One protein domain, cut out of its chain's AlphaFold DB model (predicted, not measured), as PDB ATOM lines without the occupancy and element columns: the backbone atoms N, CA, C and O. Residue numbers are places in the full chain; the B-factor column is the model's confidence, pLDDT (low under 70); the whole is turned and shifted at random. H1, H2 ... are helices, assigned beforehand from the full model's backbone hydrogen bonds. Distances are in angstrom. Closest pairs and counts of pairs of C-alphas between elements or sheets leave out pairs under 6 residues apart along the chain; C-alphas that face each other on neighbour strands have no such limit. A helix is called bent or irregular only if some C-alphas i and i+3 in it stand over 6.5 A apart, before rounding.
ATOM      1  N   GLU A   2      54.868 -23.064  46.688       92.81
ATOM      2  CA  GLU A   2      53.644 -22.893  47.493       92.81
ATOM      3  C   GLU A   2      52.585 -24.016  47.362       92.81
ATOM      4  O   GLU A   2      52.043 -24.437  48.389       92.81
ATOM      5  N   PRO A   3      52.340 -24.605  46.170       94.50
ATOM      6  CA  PRO A   3      51.412 -25.732  46.031       94.50
ATOM      7  C   PRO A   3      51.822 -26.959  46.859       94.50
ATOM      8  O   PRO A   3      50.986 -27.565  47.527       94.50
ATOM      9  N   ILE A   4      53.121 -27.274  46.893       97.12
ATOM     10  CA  ILE A   4      53.667 -28.412  47.651       97.12
ATOM     11  C   ILE A   4      53.495 -28.175  49.155       97.12
ATOM     12  O   ILE A   4      53.022 -29.051  49.878       97.12
ATOM     13  N   LYS A   5      53.789 -26.955  49.628       97.56
ATOM     14  CA  LYS A   5      53.582 -26.577  51.037       97.56
ATOM     15  C   LYS A   5      52.113 -26.686  51.455       97.56
ATOM     16  O   LYS A   5      51.830 -27.031  52.602       97.56
ATOM     17  N   LYS A   6      51.167 -26.388  50.559       97.38
ATOM     18  CA  LYS A   6      49.726 -26.537  50.820       97.38
ATOM     19  C   LYS A   6      49.332 -28.007  50.975       97.38
ATOM     20  O   LYS A   6      48.634 -28.340  51.932       97.38
ATOM     21  N   VAL A   7      49.815 -28.876  50.087       96.69
ATOM     22  CA  VAL A   7      49.567 -30.325  50.164       96.69
ATOM     23  C   VAL A   7      50.154 -30.909  51.450       96.69
ATOM     24  O   VAL A   7      49.446 -31.603  52.173       96.69
ATOM     25  N   ALA A   8      51.392 -30.554  51.808       97.25
ATOM     26  CA  ALA A   8      52.018 -31.015  53.049       97.25
ATOM     27  C   ALA A   8      51.211 -30.610  54.298       97.25
ATOM     28  O   ALA A   8      50.971 -31.430  55.186       97.25
ATOM     29  N   ARG A   9      50.721 -29.362  54.345       97.81
ATOM     30  CA  ARG A   9      49.838 -28.887  55.423       97.81
ATOM     31  C   ARG A   9      48.515 -29.655  55.476       97.81
ATOM     32  O   ARG A   9      48.053 -29.975  56.568       97.81
ATOM     33  N   MET A  10      47.925 -29.974  54.324       97.69
ATOM     34  CA  MET A  10      46.701 -30.777  54.242       97.69
ATOM     35  C   MET A  10      46.929 -32.201  54.766       97.69
ATOM     36  O   MET A  10      46.161 -32.660  55.606       97.69
ATOM     37  N   ILE A  11      48.007 -32.867  54.343       97.06
ATOM     38  CA  ILE A  11      48.357 -34.211  54.830       97.06
ATOM     39  C   ILE A  11      48.557 -34.182  56.346       97.06
ATOM     40  O   ILE A  11      47.948 -34.982  57.050       97.06
ATOM     41  N   LYS A  12      49.323 -33.215  56.871       97.38
ATOM     42  CA  LYS A  12      49.535 -33.067  58.320       97.38
ATOM     43  C   LYS A  12      48.218 -32.881  59.082       97.38
ATOM     44  O   LYS A  12      48.043 -33.479  60.137       97.38
ATOM     45  N   LYS A  13      47.280 -32.092  58.543       98.12
ATOM     46  CA  LYS A  13      45.955 -31.865  59.145       98.12
ATOM     47  C   LYS A  13      45.096 -33.135  59.199       98.12
ATOM     48  O   LYS A  13      44.313 -33.285  60.129       98.12
ATOM     49  N   HIS A  14      45.234 -34.032  58.222       95.75
ATOM     50  CA  HIS A  14      44.401 -35.233  58.082       95.75
ATOM     51  C   HIS A  14      45.130 -36.545  58.414       95.75
ATOM     52  O   HIS A  14      44.564 -37.620  58.218       95.75
ATOM     53  N   LEU A  15      46.355 -36.470  58.946       96.62
ATOM     54  CA  LEU A  15      47.259 -37.608  59.133       96.62
ATOM     55  C   LEU A  15      46.611 -38.780  59.880       96.62
ATOM     56  O   LEU A  15      46.684 -39.914  59.417       96.62
ATOM     57  N   TRP A  16      45.924 -38.508  60.989       95.62
ATOM     58  CA  TRP A  16      45.255 -39.547  61.777       95.62
ATOM     59  C   TRP A  16      44.143 -40.261  61.006       95.62
ATOM     60  O   TRP A  16      44.015 -41.475  61.099       95.62
ATOM     61  N   GLY A  17      43.377 -39.529  60.195       93.69
ATOM     62  CA  GLY A  17      42.351 -40.124  59.338       93.69
ATOM     63  C   GLY A  17      42.954 -41.014  58.251       93.69
ATOM     64  O   GLY A  17      42.435 -42.096  57.993       93.69
ATOM     65  N   ILE A  18      44.080 -40.592  57.665       93.88
ATOM     66  CA  ILE A  18      44.820 -41.376  56.665       93.88
ATOM     67  C   ILE A  18      45.337 -42.675  57.292       93.88
ATOM     68  O   ILE A  18      45.100 -43.751  56.748       93.88
ATOM     69  N   LEU A  19      45.991 -42.592  58.455       95.50
ATOM     70  CA  LEU A  19      46.507 -43.766  59.165       95.50
ATOM     71  C   LEU A  19      45.384 -44.730  59.559       95.50
ATOM     72  O   LEU A  19      45.489 -45.924  59.291       95.50
ATOM     73  N   ASN A  20      44.286 -44.220  60.118       94.62
ATOM     74  CA  ASN A  20      43.138 -45.046  60.486       94.62
ATOM     75  C   ASN A  20      42.521 -45.737  59.268       94.62
ATOM     76  O   ASN A  20      42.203 -46.917  59.351       94.62
ATOM     77  N   ALA A  21      42.387 -45.051  58.130       92.81
ATOM     78  CA  ALA A  21      41.863 -45.662  56.910       92.81
ATOM     79  C   ALA A  21      42.747 -46.821  56.421       92.81
ATOM     80  O   ALA A  21      42.224 -47.868  56.045       92.81
ATOM     81  N   VAL A  22      44.075 -46.664  56.483       94.00
ATOM     82  CA  VAL A  22      45.032 -47.716  56.104       94.00
ATOM     83  C   VAL A  22      44.969 -48.897  57.075       94.00
ATOM     84  O   VAL A  22      44.841 -50.040  56.639       94.00
ATOM     85  N   LEU A  23      45.016 -48.634  58.384       96.38
ATOM     86  CA  LEU A  23      45.021 -49.672  59.422       96.38
ATOM     87  C   LEU A  23      43.704 -50.455  59.467       96.38
ATOM     88  O   LEU A  23      43.712 -51.681  59.531       96.38
ATOM     89  N   LEU A  24      42.576 -49.748  59.392       95.94
ATOM     90  CA  LEU A  24      41.237 -50.337  59.407       95.94
ATOM     91  C   LEU A  24      40.804 -50.855  58.026       95.94
ATOM     92  O   LEU A  24      39.707 -51.393  57.901       95.94
ATOM     93  N   LYS A  25      41.640 -50.684  56.990       92.81
ATOM     94  CA  LYS A  25      41.357 -51.048  55.589       92.81
ATOM     95  C   LYS A  25      40.028 -50.475  55.081       92.81
ATOM     96  O   LYS A  25      39.313 -51.107  54.304       92.81
ATOM     97  N   VAL A  26      39.693 -49.267  55.527       91.56
ATOM     98  CA  VAL A  26      38.465 -48.578  55.128       91.56
ATOM     99  C   VAL A  26      38.677 -47.938  53.762       91.56
ATOM    100  O   VAL A  26      39.671 -47.255  53.524       91.56
ATOM    101  N   THR A  27      37.713 -48.137  52.868       87.31
ATOM    102  CA  THR A  27      37.713 -47.561  51.523       87.31
ATOM    103  C   THR A  27      36.557 -46.584  51.342       87.31
ATOM    104  O   THR A  27      35.425 -46.852  51.741       87.31
ATOM    105  N   ASN A  28      36.839 -45.456  50.691       88.56
ATOM    106  CA  ASN A  28      35.832 -44.482  50.271       88.56
ATOM    107  C   ASN A  28      35.203 -44.837  48.904       88.56
ATOM    108  O   ASN A  28      34.361 -44.100  48.389       88.56
ATOM    109  N   GLY A  29      35.585 -45.977  48.315       92.56
ATOM    110  CA  GLY A  29      35.149 -46.421  46.988       92.56
ATOM    111  C   GLY A  29      33.628 -46.415  46.777       92.56
ATOM    112  O   GLY A  29      33.178 -45.858  45.775       92.56
ATOM    113  N   PRO A  30      32.801 -46.942  47.704       93.06
ATOM    114  CA  PRO A  30      31.344 -46.894  47.560       93.06
ATOM    115  C   PRO A  30      30.792 -45.463  47.455       93.06
ATOM    116  O   PRO A  30      29.972 -45.169  46.582       93.06
ATOM    117  N   ALA A  31      31.283 -44.545  48.292       92.94
ATOM    118  CA  ALA A  31      30.875 -43.142  48.260       92.94
ATOM    119  C   ALA A  31      31.356 -42.433  46.980       92.94
ATOM    120  O   ALA A  31      30.627 -41.631  46.392       92.94
ATOM    121  N   GLU A  32      32.554 -42.757  46.493       94.00
ATOM    122  CA  GLU A  32      33.074 -42.269  45.210       94.00
ATOM    123  C   GLU A  32      32.268 -42.784  44.016       94.00
ATOM    124  O   GLU A  32      32.015 -42.028  43.070       94.00
ATOM    125  N   GLY A  33      31.800 -44.031  44.081       95.44
ATOM    126  CA  GLY A  33      30.887 -44.617  43.104       95.44
ATOM    127  C   GLY A  33      29.573 -43.842  43.024       95.44
ATOM    128  O   GLY A  33      29.162 -43.426  41.937       95.44
ATOM    129  N   ILE A  34      28.953 -43.553  44.173       94.25
ATOM    130  CA  ILE A  34      27.740 -42.720  44.250       94.25
ATOM    131  C   ILE A  34      28.012 -41.321  43.683       94.25
ATOM    132  O   ILE A  34      27.275 -40.853  42.811       94.25
ATOM    133  N   ASN A  35      29.107 -40.675  44.094       95.19
ATOM    134  CA  ASN A  35      29.489 -39.354  43.589       95.19
ATOM    135  C   ASN A  35      29.690 -39.345  42.067       95.19
ATOM    136  O   ASN A  35      29.323 -38.379  41.395       95.19
ATOM    137  N   SER A  36      30.244 -40.414  41.499       95.94
ATOM    138  CA  SER A  36      30.444 -40.552  40.054       95.94
ATOM    139  C   SER A  36      29.119 -40.717  39.306       95.94
ATOM    140  O   SER A  36      28.906 -40.054  38.288       95.94
ATOM    141  N   ARG A  37      28.179 -41.504  39.846       94.81
ATOM    142  CA  ARG A  37      26.816 -41.636  39.297       94.81
ATOM    143  C   ARG A  37      26.051 -40.308  39.340       94.81
ATOM    144  O   ARG A  37      25.437 -39.930  38.347       94.81
ATOM    145  N   ILE A  38      26.158 -39.544  40.429       94.44
ATOM    146  CA  ILE A  38      25.556 -38.201  40.534       94.44
ATOM    147  C   ILE A  38      26.136 -37.247  39.475       94.44
ATOM    148  O   ILE A  38      25.386 -36.534  38.800       94.44
ATOM    149  N   LYS A  39      27.464 -37.242  39.280       94.62
ATOM    150  CA  LYS A  39      28.097 -36.445  38.211       94.62
ATOM    151  C   LYS A  39      27.576 -36.848  36.833       94.62
ATOM    152  O   LYS A  39      27.307 -35.970  36.019       94.62
ATOM    153  N   MET A  40      27.385 -38.143  36.585       94.44
ATOM    154  CA  MET A  40      26.839 -38.642  35.323       94.44
ATOM    155  C   MET A  40      25.431 -38.095  35.053       94.44
ATOM    156  O   MET A  40      25.176 -37.627  33.945       94.44
ATOM    157  N   VAL A  41      24.549 -38.066  36.060       92.56
ATOM    158  CA  VAL A  41      23.211 -37.450  35.946       92.56
ATOM    159  C   VAL A  41      23.317 -35.975  35.543       92.56
ATOM    160  O   VAL A  41      22.599 -35.519  34.655       92.56
ATOM    161  N   LYS A  42      24.257 -35.229  36.138       93.00
ATOM    162  CA  LYS A  42      24.504 -33.819  35.797       93.00
ATOM    163  C   LYS A  42      25.031 -33.621  34.374       93.00
ATOM    164  O   LYS A  42      24.622 -32.677  33.704       93.00
ATOM    165  N   VAL A  43      25.950 -34.474  33.920       92.75
ATOM    166  CA  VAL A  43      26.520 -34.390  32.566       92.75
ATOM    167  C   VAL A  43      25.458 -34.717  31.515       92.75
ATOM    168  O   VAL A  43      25.312 -33.972  30.548       92.75
ATOM    169  N   ARG A  44      24.665 -35.776  31.732       88.81
ATOM    170  CA  ARG A  44      23.605 -36.208  30.807       88.81
ATOM    171  C   ARG A  44      22.501 -35.165  30.628       88.81
ATOM    172  O   ARG A  44      21.983 -35.026  29.528       88.81
ATOM    173  N   SER A  45      22.170 -34.407  31.674       87.31
ATOM    174  CA  SER A  45      21.133 -33.371  31.597       87.31
ATOM    175  C   SER A  45      21.584 -32.077  30.919       87.31
ATOM    176  O   SER A  45      20.744 -31.227  30.631       87.31
ATOM    177  N   ARG A  46      22.894 -31.894  30.676       86.00
ATOM    178  CA  ARG A  46      23.489 -30.656  30.128       86.00
ATOM    179  C   ARG A  46      23.170 -29.405  30.970       86.00
ATOM    180  O   ARG A  46      23.290 -28.284  30.486       86.00
ATOM    181  N   GLY A  47      22.811 -29.597  32.243       84.88
ATOM    182  CA  GLY A  47      22.499 -28.534  33.196       84.88
ATOM    183  C   GLY A  47      21.099 -28.645  33.802       84.88
ATOM    184  O   GLY A  47      20.150 -29.113  33.185       84.88
ATOM    185  N   PHE A  48      20.962 -28.173  35.041       90.31
ATOM    186  CA  PHE A  48      19.677 -28.049  35.729       90.31
ATOM    187  C   PHE A  48      19.425 -26.581  36.060       90.31
ATOM    188  O   PHE A  48      20.309 -25.902  36.577       90.31
ATOM    189  N   ARG A  49      18.205 -26.098  35.796       88.38
ATOM    190  CA  ARG A  49      17.810 -24.701  36.058       88.38
ATOM    191  C   ARG A  49      17.742 -24.356  37.551       88.38
ATOM    192  O   ARG A  49      17.824 -23.189  37.903       88.38
ATOM    193  N   ASN A  50      17.566 -25.353  38.421       92.25
ATOM    194  CA  ASN A  50      17.581 -25.176  39.872       92.25
ATOM    195  C   ASN A  50      18.062 -26.449  40.592       92.25
ATOM    196  O   ASN A  50      18.143 -27.531  40.000       92.25
ATOM    197  N   LYS A  51      18.388 -26.306  41.883       93.31
ATOM    198  CA  LYS A  51      18.917 -27.395  42.718       93.31
ATOM    199  C   LYS A  51      17.867 -28.470  43.000       93.31
ATOM    200  O   LYS A  51      18.215 -29.645  43.024       93.31
ATOM    201  N   GLN A  52      16.602 -28.081  43.165       95.69
ATOM    202  CA  GLN A  52      15.497 -29.002  43.437       95.69
ATOM    203  C   GLN A  52      15.351 -30.031  42.311       95.69
ATOM    204  O   GLN A  52      15.335 -31.223  42.580       95.69
ATOM    205  N   ARG A  53      15.366 -29.595  41.046       92.75
ATOM    206  CA  ARG A  53      15.302 -30.483  39.873       92.75
ATOM    207  C   ARG A  53      16.493 -31.430  39.792       92.75
ATOM    208  O   ARG A  53      16.321 -32.580  39.406       92.75
ATOM    209  N   PHE A  54      17.686 -30.966  40.165       94.62
ATOM    210  CA  PHE A  54      18.852 -31.843  40.224       94.62
ATOM    211  C   PHE A  54      18.696 -32.910  41.312       94.62
ATOM    212  O   PHE A  54      18.952 -34.081  41.048       94.62
ATOM    213  N   ALA A  55      18.219 -32.531  42.502       93.81
ATOM    214  CA  ALA A  55      17.942 -33.471  43.585       93.81
ATOM    215  C   ALA A  55      16.870 -34.496  43.185       93.81
ATOM    216  O   ALA A  55      17.086 -35.693  43.345       93.81
ATOM    217  N   THR A  56      15.762 -34.057  42.580       93.06
ATOM    218  CA  THR A  56      14.726 -34.958  42.051       93.06
ATOM    219  C   THR A  56      15.299 -35.929  41.022       93.06
ATOM    220  O   THR A  56      15.025 -37.119  41.103       93.06
ATOM    221  N   ALA A  57      16.140 -35.463  40.094       91.94
ATOM    222  CA  ALA A  57      16.781 -36.338  39.115       91.94
ATOM    223  C   ALA A  57      17.734 -37.353  39.770       91.94
ATOM    224  O   ALA A  57      17.787 -38.500  39.333       91.94
ATOM    225  N   ILE A  58      18.463 -36.962  40.819       93.12
ATOM    226  CA  ILE A  58      19.285 -37.884  41.614       93.12
ATOM    227  C   ILE A  58      18.403 -38.962  42.250       93.12
ATOM    228  O   ILE A  58      18.698 -40.140  42.076       93.12
ATOM    229  N   TYR A  59      17.315 -38.587  42.928       92.31
ATOM    230  CA  TYR A  59      16.399 -39.553  43.542       92.31
ATOM    231  C   TYR A  59      15.727 -40.458  42.507       92.31
ATOM    232  O   TYR A  59      15.619 -41.655  42.736       92.31
ATOM    233  N   PHE A  60      15.361 -39.925  41.343       89.19
ATOM    234  CA  PHE A  60      14.778 -40.717  40.262       89.19
ATOM    235  C   PHE A  60      15.740 -41.802  39.750       89.19
ATOM    236  O   PHE A  60      15.358 -42.957  39.641       89.19
ATOM    237  N   HIS A  61      17.007 -41.462  39.491       88.19
ATOM    238  CA  HIS A  61      17.969 -42.412  38.912       88.19
ATOM    239  C   HIS A  61      18.684 -43.294  39.946       88.19
ATOM    240  O   HIS A  61      19.184 -44.367  39.606       88.19
ATOM    241  N   LEU A  62      18.846 -42.808  41.181       90.94
ATOM    242  CA  LEU A  62      19.696 -43.423  42.210       90.94
ATOM    243  C   LEU A  62      18.933 -43.792  43.489       90.94
ATOM    244  O   LEU A  62      19.514 -44.451  44.345       90.94
ATOM    245  N   GLY A  63      17.673 -43.378  43.635       86.06
ATOM    246  CA  GLY A  63      16.865 -43.592  44.841       86.06
ATOM    247  C   GLY A  63      16.210 -44.967  44.940       86.06
ATOM    248  O   GLY A  63      15.458 -45.191  45.880       86.06
ATOM    249  N   GLY A  64      16.479 -45.876  43.995       81.69
ATOM    250  CA  GLY A  64      15.922 -47.232  44.013       81.69
ATOM    251  C   GLY A  64      14.417 -47.279  43.754       81.69
ATOM    252  O   GLY A  64      13.759 -48.217  44.186       81.69
TER     253      GLY A  64
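Overview. This is residues 2 to 64 of the 69 residues of the protein "Transposase" of Candidatus Kentron sp. LPFa (UniProt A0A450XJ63). The model is an open, flat zigzag of three helices: the long bent helix H1 stands free at one end, a link leads across to H2, and the chain then turns back into H3, which meets H2 at a steep tilt. H1 touches neither of the other two helices, and the only helix contact is between H2 and H3. The printed part has 63 residues with three named helices, in the order H1, H2, H3, and no named strand; the class is all helix. The whole is extended, with a radius of gyration of the C-alphas of 17.2 A, and the C-alphas span 39 by 32 by 17 A.

Arrangement. H1, residues 2 to 23, was assigned as one helix by its hydrogen bonds, but it is bent: C-alphas 13 and 16 are 8.2 A apart. Its arms are H1a, residues 2 to 13, and H1b, residues 16 to 23; residues 14 and 15 belong to neither. The lines of H1a and H1b are only just about perpendicular, at 71 degrees. A tight link of 5 residues leads to H2, residues 29 to 44, yet H1b and H2 are apart. A short link of 6 residues then leads to H3, residues 51 to 62. H2 and H3 touch, with the C-alphas of Ile 38 and Ile 58 the closest, 6.4 A apart. They run opposite ways at a steep tilt of 62 degrees, their centres 12.1 A apart. H2 touches H3 with residues 37 to 42 alone. H1a is apart from both H2 and H3, and H1b is apart from H3. In H1a, H1b, H2 and H3 every O i to N i+4 pair is within hydrogen-bond range.

Along the chain. H1a begins at C-alpha 2, (53.644, -22.893, 47.493), and is 16.6 A from first to last C-alpha. H1b is 10.4 A long by the same measure and ends at C-alpha 23, (45.021, -49.672, 59.422). H2, from Gly 29 to Arg 44, is 22.3 A long. H3, from Lys 51 to Leu 62, is 16.1 A long and ends at C-alpha 62, (19.696, -43.423, 42.210).

Size, cuts and confidence. The two C-alphas farthest apart are those of Glu 2 and Gly 64, at 45.0 A. Residues 2 to 17, 19 to 25 and 27 to 33 stand free; the body without them has 33 residues and spans 37 by 20 by 16 A. The printed part has no cut and no long link. The mean pLDDT of the printed part is 93.2, and no printed residue is under 70.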